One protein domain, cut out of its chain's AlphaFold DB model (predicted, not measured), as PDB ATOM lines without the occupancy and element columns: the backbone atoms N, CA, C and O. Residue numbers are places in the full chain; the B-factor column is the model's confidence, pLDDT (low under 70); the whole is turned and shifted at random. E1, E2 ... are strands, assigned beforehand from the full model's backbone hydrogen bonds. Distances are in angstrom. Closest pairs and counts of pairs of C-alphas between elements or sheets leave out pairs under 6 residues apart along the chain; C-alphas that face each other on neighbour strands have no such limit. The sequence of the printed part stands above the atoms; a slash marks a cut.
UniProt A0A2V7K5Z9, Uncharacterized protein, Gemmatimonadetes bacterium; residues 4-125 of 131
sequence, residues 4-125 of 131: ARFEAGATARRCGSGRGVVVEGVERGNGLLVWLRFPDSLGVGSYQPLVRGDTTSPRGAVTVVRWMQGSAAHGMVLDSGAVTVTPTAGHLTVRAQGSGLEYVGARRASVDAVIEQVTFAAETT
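This is residues 4 to 125 of the 131 residues of an uncharacterized protein of Gemmatimonadetes bacterium (UniProt A0A2V7K5Z9). One twisted sheet of nine strands folds back on itself into a flattened, nearly closed barrel, with E4, E7 and E8 on one wall, E1, E2, E3, E5 and E6 on the other, and the long E9 as the hinge between them. The printed part has 122 residues, no named helix and strands E1 to E9 in chain order, and its class is all strand. The sheet is mixed, in the order E4 E7 E8 E9 E1 E2 E3 E5 E6. The whole is compact, with a radius of gyration of the C-alphas of 13.9 A, and spans 39 by 32 by 22 A.

In this folded sheet, one sheet bent back into two leaves that face each other, the hinge E9, residues 107 to 125, is parallel to E1, residues 4 to 15, at 37 degrees; N 12 and O 119 are 2.8 A apart, within hydrogen-bond range. E1, E2, residues 21 to 27, and E3, residues 30 to 37, form a meander, each strand the antiparallel neighbour of the one before, with N 13 to O 22 and N 23 to O 34 both at 2.8 A. Beyond E3 come E5, residues 60 to 69, and the edge strand E6, residues 72 to 77, a hairpin with N 74 and O 67 at 2.8 A; N 31 of E3 and O 66 are also 2.8 A apart. E7, residues 80 to 88, and E8, residues 91 to 102, form a second meander with E9, with N 84 to O 95 and N 96 to O 113 both at 2.8 A. The other edge strand, E4, residues 45 to 47, is antiparallel to E7, with N 47 and O 83 at 2.7 A. Between the leaves, the closest C-alphas of E6 and E8 are those of Met 76 and Glu 102, 4.7 A apart, and those of E4 and E5 are Tyr 47 and Gly 60, 4.4 A apart.

E9 measures 32.3 A, E8 30.7 A, E5 28.8 A, E1 27.7 A and E7 25.3 A; E9 bends by 139 degrees at residue 122. E1 begins at C-alpha 4, (49.852, -43.865, 37.443), and E9 ends at C-alpha 125, (25.687, -31.604, 34.072).

The C-alphas farthest apart, those of Asp 40 and Gly 70, are 41.9 A apart. The printed part has no cut; the link from E4 to E5, residues 48 to 59, is long. No printed residue has a pLDDT under 70.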
ATOM      1  N   ALA A   4      50.764 -44.037  36.325       71.19
ATOM      2  CA  ALA A   4      49.852 -43.865  37.443       71.19
ATOM      3  C   ALA A   4      48.846 -45.020  37.428       71.19
ATOM      4  O   ALA A   4      48.234 -45.291  36.392       71.19
ATOM      5  N   ARG A   5      48.696 -45.687  38.576       80.56
ATOM      6  CA  ARG A   5      47.644 -46.672  38.831       80.56
ATOM      7  C   ARG A   5      46.957 -46.343  40.142       80.56
ATOM      8  O   ARG A   5      47.624 -46.210  41.164       80.56
ATOM      9  N   PHE A   6      45.642 -46.200  40.097       76.38
ATOM     10  CA  PHE A   6      44.821 -45.958  41.275       76.38
ATOM     11  C   PHE A   6      43.389 -46.437  41.046       76.38
ATOM     12  O   PHE A   6      42.949 -46.580  39.901       76.38
ATOM     13  N   GLU A   7      42.706 -46.661  42.163       76.56
ATOM     14  CA  GLU A   7      41.284 -46.970  42.264       76.56
ATOM     15  C   GLU A   7      40.588 -45.808  42.974       76.56
ATOM     16  O   GLU A   7      41.145 -45.239  43.914       76.56
ATOM     17  N   ALA A   8      39.400 -45.423  42.513       74.88
ATOM     18  CA  ALA A   8      38.604 -44.368  43.133       74.88
ATOM     19  C   ALA A   8      37.116 -44.720  43.078       74.88
ATOM     20  O   ALA A   8      36.651 -45.298  42.095       74.88
ATOM     21  N   GLY A   9      36.367 -44.321  44.109       73.62
ATOM     22  CA  GLY A   9      34.916 -44.208  43.995       73.62
ATOM     23  C   GLY A   9      34.563 -43.059  43.049       73.62
ATOM     24  O   GLY A   9      35.290 -42.063  42.976       73.62
ATOM     25  N   ALA A  10      33.464 -43.189  42.311       83.38
ATOM     26  CA  ALA A  10      33.094 -42.180  41.329       83.38
ATOM     27  C   ALA A  10      31.603 -41.998  41.144       83.38
ATOM     28  O   ALA A  10      30.779 -42.871  41.412       83.38
ATOM     29  N   THR A  11      31.294 -40.836  40.588       89.62
ATOM     30  CA  THR A  11      29.955 -40.463  40.159       89.62
ATOM     31  C   THR A  11      29.956 -40.236  38.654       89.62
ATOM     32  O   THR A  11      30.850 -39.586  38.109       89.62
ATOM     33  N   ALA A  12      28.929 -40.747  37.979       92.56
ATOM     34  CA  ALA A  12      28.620 -40.417  36.599       92.56
ATOM     35  C   ALA A  12      27.447 -39.431  36.540       92.56
ATOM     36  O   ALA A  12      26.431 -39.627  37.199       92.56
ATOM     37  N   ARG A  13      27.544 -38.391  35.711       94.12
ATOM     38  CA  ARG A  13      26.447 -37.450  35.437       94.12
ATOM     39  C   ARG A  13      26.154 -37.436  33.948       94.12
ATOM     40  O   ARG A  13      27.069 -37.374  33.125       94.12
ATOM     41  N   ARG A  14      24.873 -37.485  33.583       93.25
ATOM     42  CA  ARG A  14      24.459 -37.347  32.180       93.25
ATOM     43  C   ARG A  14      24.621 -35.899  31.737       93.25
ATOM     44  O   ARG A  14      24.359 -34.974  32.501       93.25
ATOM     45  N   CYS A  15      25.021 -35.698  30.491       91.81
ATOM     46  CA  CYS A  15      24.995 -34.377  29.884       91.81
ATOM     47  C   CYS A  15      23.544 -33.921  29.695       91.81
ATOM     48  O   CYS A  15      22.723 -34.708  29.229       91.81
ATOM     49  N   GLY A  16      23.228 -32.657  29.991       86.12
ATOM     50  CA  GLY A  16      21.864 -32.120  29.851       86.12
ATOM     51  C   GLY A  16      21.287 -32.212  28.429       86.12
ATOM     52  O   GLY A  16      20.081 -32.321  28.256       86.12
ATOM     53  N   SER A  17      22.145 -32.253  27.401       79.25
ATOM     54  CA  SER A  17      21.755 -32.477  25.999       79.25
ATOM     55  C   SER A  17      21.546 -33.954  25.627       79.25
ATOM     56  O   SER A  17      21.258 -34.263  24.473       79.25
ATOM     57  N   GLY A  18      21.758 -34.881  26.567       77.69
ATOM     58  CA  GLY A  18      21.618 -36.330  26.384       77.69
ATOM     59  C   GLY A  18      22.772 -37.023  25.650       77.69
ATOM     60  O   GLY A  18      22.873 -38.243  25.705       77.69
ATOM     61  N   ARG A  19      23.683 -36.279  25.008       83.19
ATOM     62  CA  ARG A  19      24.733 -36.831  24.121       83.19
ATOM     63  C   ARG A  19      26.086 -37.051  24.800       83.19
ATOM     64  O   ARG A  19      27.139 -36.806  24.210       83.19
ATOM     65  N   GLY A  20      26.064 -37.472  26.060       92.69
ATOM     66  CA  GLY A  20      27.280 -37.858  26.761       92.69
ATOM     67  C   GLY A  20      27.109 -38.094  28.253       92.69
ATOM     68  O   GLY A  20      26.050 -37.844  28.837       92.69
ATOM     69  N   VAL A  21      28.188 -38.569  28.867       94.12
ATOM     70  CA  VAL A  21      28.315 -38.779  30.314       94.12
ATOM     71  C   VAL A  21      29.658 -38.244  30.774       94.12
ATOM     72  O   VAL A  21      30.668 -38.467  30.113       94.12
ATOM     73  N   VAL A  22      29.667 -37.566  31.916       94.62
ATOM     74  CA  VAL A  22      30.888 -37.216  32.642       94.62
ATOM     75  C   VAL A  22      31.040 -38.182  33.805       94.62
ATOM     76  O   VAL A  22      30.112 -38.323  34.596       94.62
ATOM     77  N   VAL A  23      32.186 -38.842  33.901       94.38
ATOM     78  CA  VAL A  23      32.581 -39.696  35.022       94.38
ATOM     79  C   VAL A  23      33.724 -39.010  35.747       94.38
ATOM     80  O   VAL A  23      34.722 -38.648  35.125       94.38
ATOM     81  N   GLU A  24      33.574 -38.835  37.050       93.06
ATOM     82  CA  GLU A  24      34.570 -38.208  37.912       93.06
ATOM     83  C   GLU A  24      34.872 -39.142  39.081       93.06
ATOM     84  O   GLU A  24      33.961 -39.517  39.824       93.06
ATOM     85  N   GLY A  25      36.142 -39.514  39.236       90.75
ATOM     86  CA  GLY A  25      36.644 -40.260  40.384       90.75
ATOM     87  C   GLY A  25      37.835 -39.546  40.998       90.75
ATOM     88  O   GLY A  25      38.745 -39.133  40.279       90.75
ATOM     89  N   VAL A  26      37.832 -39.392  42.320       89.12
ATOM     90  CA  VAL A  26      38.908 -38.736  43.071       89.12
ATOM     91  C   VAL A  26      39.243 -39.582  44.290       89.12
ATOM     92  O   VAL A  26      38.356 -39.927  45.062       89.12
ATOM     93  N   GLU A  27      40.526 -39.879  44.479       87.88
ATOM     94  CA  GLU A  27      41.025 -40.641  45.625       87.88
ATOM     95  C   GLU A  27      42.385 -40.092  46.062       87.88
ATOM     96  O   GLU A  27      43.356 -40.113  45.301       87.88
ATOM     97  N   ARG A  28      42.467 -39.598  47.305       87.69
ATOM     98  CA  ARG A  28      43.715 -39.113  47.938       87.69
ATOM     99  C   ARG A  28      44.549 -38.171  47.048       87.69
ATOM    100  O   ARG A  28      45.772 -38.247  47.010       87.69
ATOM    101  N   GLY A  29      43.883 -37.271  46.321       87.69
ATOM    102  CA  GLY A  29      44.525 -36.294  45.434       87.69
ATOM    103  C   GLY A  29      44.795 -36.784  44.007       87.69
ATOM    104  O   GLY A  29      45.073 -35.953  43.141       87.69
ATOM    105  N   ASN A  30      44.645 -38.082  43.734       90.50
ATOM    106  CA  ASN A  30      44.542 -38.607  42.375       90.50
ATOM    107  C   ASN A  30      43.130 -38.365  41.846       90.50
ATOM    108  O   ASN A  30      42.166 -38.382  42.612       90.50
ATOM    109  N   GLY A  31      43.006 -38.128  40.550       91.62
ATOM    110  CA  GLY A  31      41.736 -37.832  39.911       91.62
ATOM    111  C   GLY A  31      41.691 -38.353  38.486       91.62
ATOM    112  O   GLY A  31      42.668 -38.257  37.745       91.62
ATOM    113  N   LEU A  32      40.541 -38.884  38.097       92.88
ATOM    114  CA  LEU A  32      40.222 -39.250  36.727       92.88
ATOM    115  C   LEU A  32      38.906 -38.569  36.350       92.88
ATOM    116  O   LEU A  32      37.881 -38.772  36.999       92.88
ATOM    117  N   LEU A  33      38.952 -37.767  35.289       94.19
ATOM    118  CA  LEU A  33      37.791 -37.142  34.675       94.19
ATOM    119  C   LEU A  33      37.655 -37.670  33.250       94.19
ATOM    120  O   LEU A  33      38.552 -37.494  32.424       94.19
ATOM    121  N   VAL A  34      36.524 -38.299  32.957       94.88
ATOM    122  CA  VAL A  34      36.209 -38.824  31.630       94.88
ATOM    123  C   VAL A  34      34.928 -38.182  31.137       94.88
ATOM    124  O   VAL A  34      33.894 -38.279  31.785       94.88
ATOM    125  N   TRP A  35      34.963 -37.597  29.948       94.88
ATOM    126  CA  TRP A  35      33.760 -37.299  29.186       94.88
ATOM    127  C   TRP A  35      33.605 -38.312  28.056       94.88
ATOM    128  O   TRP A  35      34.457 -38.401  27.177       94.88
ATOM    129  N   LEU A  36      32.511 -39.069  28.079       95.00
ATOM    130  CA  LEU A  36      32.140 -40.033  27.051       95.00
ATOM    131  C   LEU A  36      31.130 -39.403  26.095       95.00
ATOM    132  O   LEU A  36      30.052 -38.982  26.519       95.00
ATOM    133  N   ARG A  37      31.452 -39.403  24.801       94.19
ATOM    134  CA  ARG A  37      30.532 -39.096  23.702       94.19
ATOM    135  C   ARG A  37      29.936 -40.390  23.164       94.19
ATOM    136  O   ARG A  37      30.664 -41.355  22.929       94.19
ATOM    137  N   PHE A  38      28.635 -40.383  22.908       90.69
ATOM    138  CA  PHE A  38      27.910 -41.440  22.203       90.69
ATOM    139  C   PHE A  38      26.666 -40.838  21.518       90.69
ATOM    140  O   PHE A  38      26.184 -39.793  21.967       90.69
ATOM    141  N   PRO A  39      26.164 -41.443  20.426       85.19
ATOM    142  CA  PRO A  39      25.109 -40.837  19.611       85.19
ATOM    143  C   PRO A  39      23.705 -40.996  20.211       85.19
ATOM    144  O   PRO A  39      22.872 -40.107  20.047       85.19
ATOM    145  N   ASP A  40      23.451 -42.107  20.898       82.69
ATOM    146  CA  ASP A  40      22.130 -42.534  21.355       82.69
ATOM    147  C   ASP A  40      22.120 -42.841  22.860       82.69
ATOM    148  O   ASP A  40      21.455 -42.166  23.643       82.69
ATOM    149  N   SER A  41      22.895 -43.835  23.283       84.69
ATOM    150  CA  SER A  41      22.927 -44.353  24.640       84.69
ATOM    151  C   SER A  41      24.351 -44.724  25.043       84.69
ATOM    152  O   SER A  41      25.234 -44.938  24.208       84.69
ATOM    153  N   LEU A  42      24.597 -44.773  26.353       87.81
ATOM    154  CA  LEU A  42      25.887 -45.225  26.850       87.81
ATOM    155  C   LEU A  42      26.032 -46.726  26.575       87.81
ATOM    156  O   LEU A  42      25.416 -47.548  27.252       87.81
ATOM    157  N   GLY A  43      26.868 -47.067  25.599       87.50
ATOM    158  CA  GLY A  43      27.222 -48.442  25.277       87.50
ATOM    159  C   GLY A  43      28.400 -48.956  26.104       87.50
ATOM    160  O   GLY A  43      29.401 -48.273  26.309       87.50
ATOM    161  N   VAL A  44      28.327 -50.222  26.505       91.81
ATOM    162  CA  VAL A  44      29.493 -50.966  27.005       91.81
ATOM    163  C   VAL A  44      30.589 -51.000  25.925       91.81
ATOM    164  O   VAL A  44      30.322 -50.912  24.721       91.81
ATOM    165  N   GLY A  45      31.848 -51.087  26.347       94.12
ATOM    166  CA  GLY A  45      33.000 -51.265  25.467       94.12
ATOM    167  C   GLY A  45      33.952 -50.075  25.445       94.12
ATOM    168  O   GLY A  45      33.936 -49.219  26.330       94.12
ATOM    169  N   SER A  46      34.811 -50.054  24.429       96.25
ATOM    170  CA  SER A  46      35.944 -49.135  24.354       96.25
ATOM    171  C   SER A  46      35.601 -47.827  23.639       96.25
ATOM    172  O   SER A  46      34.984 -47.814  22.575       96.25
ATOM    173  N   TYR A  47      36.058 -46.722  24.217       97.25
ATOM    174  CA  TYR A  47      35.958 -45.362  23.711       97.25
ATOM    175  C   TYR A  47      37.371 -44.835  23.451       97.25
ATOM    176  O   TYR A  47      38.172 -44.713  24.377       97.25
ATOM    177  N   GLN A  48      37.683 -44.541  22.190       96.69
ATOM    178  CA  GLN A  48      38.988 -44.001  21.803       96.69
ATOM    179  C   GLN A  48      39.091 -42.507  22.159       96.69
ATOM    180  O   GLN A  48      38.055 -41.832  22.198       96.69
ATOM    181  N   PRO A  49      40.303 -41.981  22.405       96.50
ATOM    182  CA  PRO A  49      40.530 -40.562  22.628       96.50
ATOM    183  C   PRO A  49      39.955 -39.699  21.505       96.50
ATOM    184  O   PRO A  49      40.204 -39.944  20.326       96.50
ATOM    185  N   LEU A  50      39.204 -38.671  21.885       94.62
ATOM    186  CA  LEU A  50      38.778 -37.607  20.988       94.62
ATOM    187  C   LEU A  50      39.817 -36.497  21.020       94.62
ATOM    188  O   LEU A  50      40.129 -35.948  22.081       94.62
ATOM    189  N   VAL A  51      40.314 -36.123  19.847       86.31
ATOM    190  CA  VAL A  51      41.149 -34.930  19.719       86.31
ATOM    191  C   VAL A  51      40.296 -33.672  19.869       86.31
ATOM    192  O   VAL A  51      39.096 -33.654  19.572       86.31
ATOM    193  N   ARG A  52      40.912 -32.583  20.337       80.94
ATOM    194  CA  ARG A  52      40.241 -31.281  20.415       80.94
ATOM    195  C   ARG A  52      39.693 -30.909  19.032       80.94
ATOM    196  O   ARG A  52      40.438 -30.896  18.059       80.94
ATOM    197  N   GLY A  53      38.406 -30.570  18.971       83.12
ATOM    198  CA  GLY A  53      37.739 -30.182  17.725       83.12
ATOM    199  C   GLY A  53      37.213 -31.351  16.886       83.12
ATOM    200  O   GLY A  53      36.630 -31.104  15.835       83.12
ATOM    201  N   ASP A  54      37.352 -32.602  17.341       86.56
ATOM    202  CA  ASP A  54      36.711 -33.740  16.681       86.56
ATOM    203  C   ASP A  54      35.181 -33.594  16.734       86.56
ATOM    204  O   ASP A  54      34.559 -33.656  17.801       86.56
ATOM    205  N   THR A  55      34.571 -33.416  15.565       83.00
ATOM    206  CA  THR A  55      33.118 -33.308  15.370       83.00
ATOM    207  C   THR A  55      32.538 -34.459  14.551       83.00
ATOM    208  O   THR A  55      31.320 -34.557  14.425       83.00
ATOM    209  N   THR A  56      33.385 -35.340  14.017       88.75
ATOM    210  CA  THR A  56      32.987 -36.407  13.092       88.75
ATOM    211  C   THR A  56      32.867 -37.754  13.790       88.75
ATOM    212  O   THR A  56      32.050 -38.578  13.381       88.75
ATOM    213  N   SER A  57      33.620 -37.976  14.869       91.50
ATOM    214  CA  SER A  57      33.537 -39.207  15.645       91.50
ATOM    215  C   SER A  57      32.211 -39.266  16.414       91.50
ATOM    216  O   SER A  57      31.972 -38.428  17.299       91.50
ATOM    217  N   PRO A  58      31.350 -40.267  16.139       89.44
ATOM    218  CA  PRO A  58      30.055 -40.399  16.808       89.44
ATOM    219  C   PRO A  58      30.203 -40.853  18.265       89.44
ATOM    220  O   PRO A  58      29.328 -40.610  19.094       89.44
ATOM    221  N   ARG A  59      31.323 -41.513  18.583       93.94
ATOM    222  CA  ARG A  59      31.643 -42.066  19.895       93.94
ATOM    223  C   ARG A  59      33.121 -41.849  20.203       93.94
ATOM    224  O   ARG A  59      33.955 -42.002  19.320       93.94
ATOM    225  N   GLY A  60      33.436 -41.551  21.458       95.62
ATOM    226  CA  GLY A  60      34.814 -41.450  21.938       95.62
ATOM    227  C   GLY A  60      34.886 -40.874  23.347       95.62
ATOM    228  O   GLY A  60      33.850 -40.647  23.973       95.62
ATOM    229  N   ALA A  61      36.096 -40.663  23.854       96.06
ATOM    230  CA  ALA A  61      36.334 -40.155  25.196       96.06
ATOM    231  C   ALA A  61      37.310 -38.977  25.192       96.06
ATOM    232  O   ALA A  61      38.350 -39.029  24.547       96.06
ATOM    233  N   VAL A  62      37.029 -37.947  25.985       95.56
ATOM    234  CA  VAL A  62      38.063 -37.020  26.459       95.56
ATOM    235  C   VAL A  62      38.405 -37.433  27.880       95.56
ATOM    236  O   VAL A  62      37.513 -37.532  28.718       95.56
ATOM    237  N   THR A  63      39.681 -37.706  28.144       95.56
ATOM    238  CA  THR A  63      40.131 -38.219  29.442       95.56
ATOM    239  C   THR A  63      41.234 -37.347  30.001       95.56
ATOM    240  O   THR A  63      42.251 -37.146  29.339       95.56
ATOM    241  N   VAL A  64      41.037 -36.863  31.223       94.62
ATOM    242  CA  VAL A  64      42.018 -36.098  31.989       94.62
ATOM    243  C   VAL A  64      42.365 -36.881  33.240       94.62
ATOM    244  O   VAL A  64      41.481 -37.362  33.950       94.62
ATOM    245  N   VAL A  65      43.657 -36.994  33.517       93.88
ATOM    246  CA  VAL A  65      44.173 -37.663  34.708       93.88
ATOM    247  C   VAL A  65      44.999 -36.680  35.508       93.88
ATOM    248  O   VAL A  65      45.799 -35.932  34.946       93.88
ATOM    249  N   ARG A  66      44.834 -36.732  36.824       93.44
ATOM    250  CA  ARG A  66      45.712 -36.124  37.813       93.44
ATOM    251  C   ARG A  66      46.224 -37.213  38.750       93.44
ATOM    252  O   ARG A  66      45.444 -38.047  39.195       93.44
ATOM    253  N   TRP A  67      47.504 -37.192  39.092       91.19
ATOM    254  CA  TRP A  67      48.049 -38.074  40.124       91.19
ATOM    255  C   TRP A  67      49.097 -37.358  40.967       91.19
ATOM    256  O   TRP A  67      49.684 -36.364  40.541       91.19
ATOM    257  N   MET A  68      49.321 -37.864  42.174       90.12
ATOM    258  CA  MET A  68      50.348 -37.355  43.077       90.12
ATOM    259  C   MET A  68      51.620 -38.203  42.962       90.12
ATOM    260  O   MET A  68      51.563 -39.429  43.024       90.12
ATOM    261  N   GLN A  69      52.778 -37.553  42.843       87.56
ATOM    262  CA  GLN A  69      54.093 -38.169  43.026       87.56
ATOM    263  C   GLN A  69      54.794 -37.425  44.169       87.56
ATOM    264  O   GLN A  69      55.256 -36.295  44.016       87.56
ATOM    265  N   GLY A  70      54.795 -38.025  45.362       88.19
ATOM    266  CA  GLY A  70      55.137 -37.295  46.585       88.19
ATOM    267  C   GLY A  70      54.164 -36.131  46.811       88.19
ATOM    268  O   GLY A  70      52.950 -36.325  46.793       88.19
ATOM    269  N   SER A  71      54.687 -34.918  47.003       87.94
ATOM    270  CA  SER A  71      53.884 -33.694  47.150       87.94
ATOM    271  C   SER A  71      53.566 -32.989  45.826       87.94
ATOM    272  O   SER A  71      52.856 -31.984  45.834       87.94
ATOM    273  N   ALA A  72      54.089 -33.475  44.697       89.38
ATOM    274  CA  ALA A  72      53.871 -32.872  43.388       89.38
ATOM    275  C   ALA A  72      52.620 -33.456  42.719       89.38
ATOM    276  O   ALA A  72      52.441 -34.673  42.659       89.38
ATOM    277  N   ALA A  73      51.759 -32.578  42.206       91.44
ATOM    278  CA  ALA A  73      50.621 -32.965  41.386       91.44
ATOM    279  C   ALA A  73      51.031 -32.977  39.912       91.44
ATOM    280  O   ALA A  73      51.474 -31.962  39.380       91.44
ATOM    281  N   HIS A  74      50.822 -34.111  39.262       92.88
ATOM    282  CA  HIS A  74      51.025 -34.309  37.836       92.88
ATOM    283  C   HIS A  74      49.684 -34.453  37.140       92.88
ATOM    284  O   HIS A  74      48.682 -34.826  37.759       92.88
ATOM    285  N   GLY A  75      49.661 -34.189  35.841       94.06
ATOM    286  CA  GLY A  75      48.460 -34.413  35.062       94.06
ATOM    287  C   GLY A  75      48.701 -34.432  33.568       94.06
ATOM    288  O   GLY A  75      49.717 -33.941  33.076       94.06
ATOM    289  N   MET A  76      47.749 -35.025  32.858       94.81
ATOM    290  CA  MET A  76      47.736 -35.075  31.400       94.81
ATOM    291  C   MET A  76      46.326 -35.301  30.860       94.81
ATOM    292  O   MET A  76      45.456 -35.843  31.546       94.81
ATOM    293  N   VAL A  77      46.135 -34.950  29.590       95.31
ATOM    294  CA  VAL A  77      45.030 -35.444  28.760       95.31
ATOM    295  C   VAL A  77      45.533 -36.653  27.978       95.31
ATOM    296  O   VAL A  77      46.649 -36.620  27.460       95.31
ATOM    297  N   LEU A  78      44.723 -37.707  27.878       95.50
ATOM    298  CA  LEU A  78      45.070 -38.858  27.044       95.50
ATOM    299  C   LEU A  78      44.869 -38.532  25.564       95.50
ATOM    300  O   LEU A  78      43.787 -38.116  25.157       95.50
ATOM    301  N   ASP A  79      45.908 -38.772  24.769       95.38
ATOM    302  CA  ASP A  79      45.915 -38.624  23.308       95.38
ATOM    303  C   ASP A  79      45.965 -39.978  22.574       95.38
ATOM    304  O   ASP A  79      45.854 -40.040  21.352       95.38
ATOM    305  N   SER A  80      46.123 -41.077  23.317       95.88
ATOM    306  CA  SER A  80      46.188 -42.450  22.807       95.88
ATOM    307  C   SER A  80      45.682 -43.448  23.851       95.88
ATOM    308  O   SER A  80      45.584 -43.123  25.037       95.88
ATOM    309  N   GLY A  81      45.384 -44.675  23.417       96.25
ATOM    310  CA  GLY A  81      44.807 -45.719  24.265       96.25
ATOM    311  C   GLY A  81      43.283 -45.734  24.189       96.25
ATOM    312  O   GLY A  81      42.730 -45.459  23.131       96.25
ATOM    313  N   ALA A  82      42.601 -46.082  25.278       97.38
ATOM    314  CA  ALA A  82      41.143 -46.123  25.326       97.38
ATOM    315  C   ALA A  82      40.601 -46.011  26.755       97.38
ATOM    316  O   ALA A  82      41.262 -46.368  27.732       97.38
ATOM    317  N   VAL A  83      39.340 -45.590  26.849       97.00
ATOM    318  CA  VAL A  83      38.509 -45.802  28.032       97.00
ATOM    319  C   VAL A  83      37.589 -46.987  27.788       97.00
ATOM    320  O   VAL A  83      36.789 -46.967  26.855       97.00
ATOM    321  N   THR A  84      37.662 -48.004  28.635       97.12
ATOM    322  CA  THR A  84      36.758 -49.152  28.588       97.12
ATOM    323  C   THR A  84      35.687 -48.998  29.656       97.12
ATOM    324  O   THR A  84      36.005 -48.805  30.828       97.12
ATOM    325  N   VAL A  85      34.424 -49.107  29.249       95.69
ATOM    326  CA  VAL A  85      33.266 -49.136  30.148       95.69
ATOM    327  C   VAL A  85      32.742 -50.562  30.210       95.69
ATOM    328  O   VAL A  85      32.382 -51.119  29.172       95.69
ATOM    329  N   THR A  86      32.678 -51.151  31.399       94.75
ATOM    330  CA  THR A  86      32.124 -52.491  31.625       94.75
ATOM    331  C   THR A  86      30.961 -52.447  32.615       94.75
ATOM    332  O   THR A  86      30.993 -51.675  33.573       94.75
ATOM    333  N   PRO A  87      29.909 -53.257  32.408       89.50
ATOM    334  CA  PRO A  87      28.857 -53.419  33.394       89.50
ATOM    335  C   PRO A  87      29.360 -54.322  34.521       89.50
ATOM    336  O   PRO A  87      30.076 -55.298  34.288       89.50
ATOM    337  N   THR A  88      28.980 -54.024  35.757       81.06
ATOM    338  CA  THR A  88      29.292 -54.862  36.916       81.06
ATOM    339  C   THR A  88      28.131 -54.748  37.897       81.06
ATOM    340  O   THR A  88      27.865 -53.664  38.377       81.06
ATOM    341  N   ALA A  89      27.375 -55.827  38.128       76.88
ATOM    342  CA  ALA A  89      26.322 -55.946  39.157       76.88
ATOM    343  C   ALA A  89      25.584 -54.635  39.563       76.88
ATOM    344  O   ALA A  89      25.620 -54.225  40.721       76.88
ATOM    345  N   GLY A  90      24.916 -53.966  38.613       79.25
ATOM    346  CA  GLY A  90      24.112 -52.755  38.873       79.25
ATOM    347  C   GLY A  90      24.868 -51.416  38.849       79.25
ATOM    348  O   GLY A  90      24.240 -50.368  38.962       79.25
ATOM    349  N   HIS A  91      26.182 -51.435  38.646       87.69
ATOM    350  CA  HIS A  91      27.051 -50.272  38.463       87.69
ATOM    351  C   HIS A  91      27.926 -50.437  37.207       87.69
ATOM    352  O   HIS A  91      27.868 -51.450  36.498       87.69
ATOM    353  N   LEU A  92      28.721 -49.413  36.896       90.25
ATOM    354  CA  LEU A  92      29.729 -49.474  35.840       90.25
ATOM    355  C   LEU A  92      31.134 -49.498  36.439       90.25
ATOM    356  O   LEU A  92      31.387 -48.925  37.497       90.25
ATOM    357  N   THR A  93      32.050 -50.119  35.711       91.81
ATOM    358  CA  THR A  93      33.489 -49.970  35.906       91.81
ATOM    359  C   THR A  93      34.047 -49.225  34.700       91.81
ATOM    360  O   THR A  93      33.688 -49.509  33.553       91.81
ATOM    361  N   VAL A  94      34.899 -48.236  34.954       93.31
ATOM    362  CA  VAL A  94      35.529 -47.406  33.926       93.31
ATOM    363  C   VAL A  94      37.036 -47.509  34.084       93.31
ATOM    364  O   VAL A  94      37.584 -47.127  35.111       93.31
ATOM    365  N   ARG A  95      37.717 -48.012  33.054       94.44
ATOM    366  CA  ARG A  95      39.179 -48.113  33.025       94.44
ATOM    367  C   ARG A  95      39.744 -47.228  31.931       94.44
ATOM    368  O   ARG A  95      39.444 -47.444  30.759       94.44
ATOM    369  N   ALA A  96      40.570 -46.261  32.304       95.19
ATOM    370  CA  ALA A  96      41.321 -45.427  31.381       95.19
ATOM    371  C   ALA A  96      42.750 -45.960  31.264       95.19
ATOM    372  O   ALA A  96      43.538 -45.854  32.204       95.19
ATOM    373  N   GLN A  97      43.085 -46.512  30.099       96.19
ATOM    374  CA  GLN A  97      44.430 -46.984  29.796       96.19
ATOM    375  C   GLN A  97      44.951 -46.238  28.576       96.19
ATOM    376  O   GLN A  97      44.379 -46.337  27.491       96.19
ATOM    377  N   GLY A  98      46.047 -45.502  28.728       96.00
ATOM    378  CA  GLY A  98      46.537 -44.681  27.632       96.00
ATOM    379  C   GLY A  98      47.784 -43.890  27.952       96.00
ATOM    380  O   GLY A  98      48.511 -44.174  28.905       96.00
ATOM    381  N   SER A  99      48.071 -42.912  27.104       95.81
ATOM    382  CA  SER A  99      49.235 -42.042  27.248       95.81
ATOM    383  C   SER A  99      48.922 -40.628  26.784       95.81
ATOM    384  O   SER A  99      47.945 -40.408  26.069       95.81
ATOM    385  N   GLY A 100      49.759 -39.688  27.211       94.81
ATOM    386  CA  GLY A 100      49.647 -38.270  26.894       94.81
ATOM    387  C   GLY A 100      50.928 -37.512  27.227       94.81
ATOM    388  O   GLY A 100      51.897 -38.092  27.733       94.81
ATOM    389  N   LEU A 101      50.941 -36.216  26.922       94.44
ATOM    390  CA  LEU A 101      51.994 -35.301  27.359       94.44
ATOM    391  C   LEU A 101      51.681 -34.800  28.774       94.44
ATOM    392  O   LEU A 101      50.643 -34.180  29.003       94.44
ATOM    393  N   GLU A 102      52.576 -35.080  29.714       93.31
ATOM    394  CA  GLU A 102      52.452 -34.655  31.108       93.31
ATOM    395  C   GLU A 102      52.862 -33.188  31.272       93.31
ATOM    396  O   GLU A 102      53.885 -32.759  30.734       93.31
ATOM    397  N   TYR A 103      52.049 -32.418  31.998       89.06
ATOM    398  CA  TYR A 103      52.149 -30.957  32.027       89.06
ATOM    399  C   TYR A 103      53.383 -30.417  32.753       89.06
ATOM    400  O   TYR A 103      53.931 -29.405  32.323       89.06
ATOM    401  N   VAL A 104      53.820 -31.051  33.844       82.62
ATOM    402  CA  VAL A 104      54.893 -30.522  34.703       82.62
ATOM    403  C   VAL A 104      56.273 -30.884  34.158       82.62
ATOM    404  O   VAL A 104      57.162 -30.044  34.081       82.62
ATOM    405  N   GLY A 105      56.459 -32.141  33.771       80.38
ATOM    406  CA  GLY A 105      57.713 -32.693  33.270       80.38
ATOM    407  C   GLY A 105      57.863 -32.640  31.752       80.38
ATOM    408  O   GLY A 105      58.882 -33.116  31.254       80.38
ATOM    409  N   ALA A 106      56.864 -32.123  31.023       85.56
ATOM    410  CA  ALA A 106      56.855 -31.972  29.562       85.56
ATOM    411  C   ALA A 106      57.290 -33.244  28.807       85.56
ATOM    412  O   ALA A 106      58.027 -33.200  27.821       85.56
ATOM    413  N   ARG A 107      56.841 -34.405  29.289       90.19
ATOM    414  CA  ARG A 107      57.271 -35.725  28.810       90.19
ATOM    415  C   ARG A 107      56.086 -36.643  28.572       90.19
ATOM    416  O   ARG A 107      55.028 -36.476  29.175       90.19
ATOM    417  N   ARG A 108      56.273 -37.651  27.717       93.88
ATOM    418  CA  ARG A 108      55.264 -38.700  27.533       93.88
ATOM    419  C   ARG A 108      55.109 -39.473  28.846       93.88
ATOM    420  O   ARG A 108      56.097 -39.970  29.391       93.88
ATOM    421  N   ALA A 109      53.880 -39.588  29.327       93.12
ATOM    422  CA  ALA A 109      53.519 -40.426  30.461       93.12
ATOM    423  C   ALA A 109      52.396 -41.384  30.064       93.12
ATOM    424  O   ALA A 109      51.688 -41.172  29.077       93.12
ATOM    425  N   SER A 110      52.262 -42.457  30.836       93.88
ATOM    426  CA  SER A 110      51.236 -43.479  30.644       93.88
ATOM    427  C   SER A 110      50.373 -43.604  31.891       93.88
ATOM    428  O   SER A 110      50.814 -43.280  32.992       93.88
ATOM    429  N   VAL A 111      49.144 -44.072  31.732       92.50
ATOM    430  CA  VAL A 111      48.236 -44.317  32.852       92.50
ATOM    431  C   VAL A 111      47.508 -45.635  32.663       92.50
ATOM    432  O   VAL A 111      47.187 -46.025  31.537       92.50
ATOM    433  N   ASP A 112      47.220 -46.267  33.791       93.50
ATOM    434  CA  ASP A 112      46.217 -47.308  33.931       93.50
ATOM    435  C   ASP A 112      45.376 -47.007  35.179       93.50
ATOM    436  O   ASP A 112      45.728 -47.399  36.291       93.50
ATOM    437  N   ALA A 113      44.303 -46.239  35.008       90.75
ATOM    438  CA  ALA A 113      43.425 -45.817  36.094       90.75
ATOM    439  C   ALA A 113      42.103 -46.577  36.021       90.75
ATOM    440  O   ALA A 113      41.487 -46.657  34.954       90.75
ATOM    441  N   VAL A 114      41.658 -47.109  37.158       90.25
ATOM    442  CA  VAL A 114      40.409 -47.860  37.264       90.25
ATOM    443  C   VAL A 114      39.488 -47.126  38.221       90.25
ATOM    444  O   VAL A 114      39.890 -46.666  39.283       90.25
ATOM    445  N   ILE A 115      38.233 -47.006  37.833       86.62
ATOM    446  CA  ILE A 115      37.162 -46.550  38.694       86.62
ATOM    447  C   ILE A 115      36.129 -47.663  38.748       86.62
ATOM    448  O   ILE A 115      35.589 -48.068  37.715       86.62
ATOM    449  N   GLU A 116      35.824 -48.108  39.957       86.94
ATOM    450  CA  GLU A 116      34.798 -49.109  40.221       86.94
ATOM    451  C   GLU A 116      33.552 -48.456  40.829       86.94
ATOM    452  O   GLU A 116      33.574 -47.293  41.234       86.94
ATOM    453  N   GLN A 117      32.453 -49.214  40.900       86.62
ATOM    454  CA  GLN A 117      31.213 -48.776  41.555       86.62
ATOM    455  C   GLN A 117      30.661 -47.444  41.011       86.62
ATOM    456  O   GLN A 117      30.058 -46.662  41.748       86.62
ATOM    457  N   VAL A 118      30.842 -47.165  39.714       89.44
ATOM    458  CA  VAL A 118      30.327 -45.936  39.103       89.44
ATOM    459  C   VAL A 118      28.805 -45.984  39.096       89.44
ATOM    460  O   VAL A 118      28.195 -46.814  38.412       89.44
ATOM    461  N   THR A 119      28.197 -45.049  39.821       89.44
ATOM    462  CA  THR A 119      26.746 -44.854  39.870       89.44
ATOM    463  C   THR A 119      26.353 -43.560  39.171       89.44
ATOM    464  O   THR A 119      27.117 -42.594  39.126       89.44
ATOM    465  N   PHE A 120      25.157 -43.545  38.583       89.69
ATOM    466  CA  PHE A 120      24.614 -42.338  37.972       89.69
ATOM    467  C   PHE A 120      23.970 -41.449  39.027       89.69
ATOM    468  O   PHE A 120      23.066 -41.887  39.735       89.69
ATOM    469  N   ALA A 121      24.387 -40.187  39.069       90.94
ATOM    470  CA  ALA A 121      23.636 -39.144  39.746       90.94
ATOM    471  C   ALA A 121      22.284 -38.925  39.049       90.94
ATOM    472  O   ALA A 121      22.150 -39.142  37.838       90.94
ATOM    473  N   ALA A 122      21.296 -38.464  39.816       88.81
ATOM    474  CA  ALA A 122      19.997 -38.077  39.275       88.81
ATOM    475  C   ALA A 122      20.105 -36.788  38.443       88.81
ATOM    476  O   ALA A 122      19.381 -36.605  37.464       88.81
ATOM    477  N   GLU A 123      21.030 -35.905  38.815       91.31
ATOM    478  CA  GLU A 123      21.247 -34.616  38.184       91.31
ATOM    479  C   GLU A 123      22.056 -34.732  36.887       91.31
ATOM    480  O   GLU A 123      23.002 -35.515  36.743       91.31
ATOM    481  N   THR A 124      21.719 -33.866  35.936       91.88
ATOM    482  CA  THR A 124      22.517 -33.664  34.727       91.88
ATOM    483  C   THR A 124      23.588 -32.597  34.936       91.88
ATOM    484  O   THR A 124      23.419 -31.688  35.743       91.88
ATOM    485  N   THR A 125      24.653 -32.646  34.137       91.25
ATOM    486  CA  THR A 125      25.687 -31.604  34.072       91.25
ATOM    487  C   THR A 125      25.751 -30.958  32.687       91.25
ATOM    488  O   THR A 125      25.316 -31.533  31.684       91.25
TER     489      THR A 125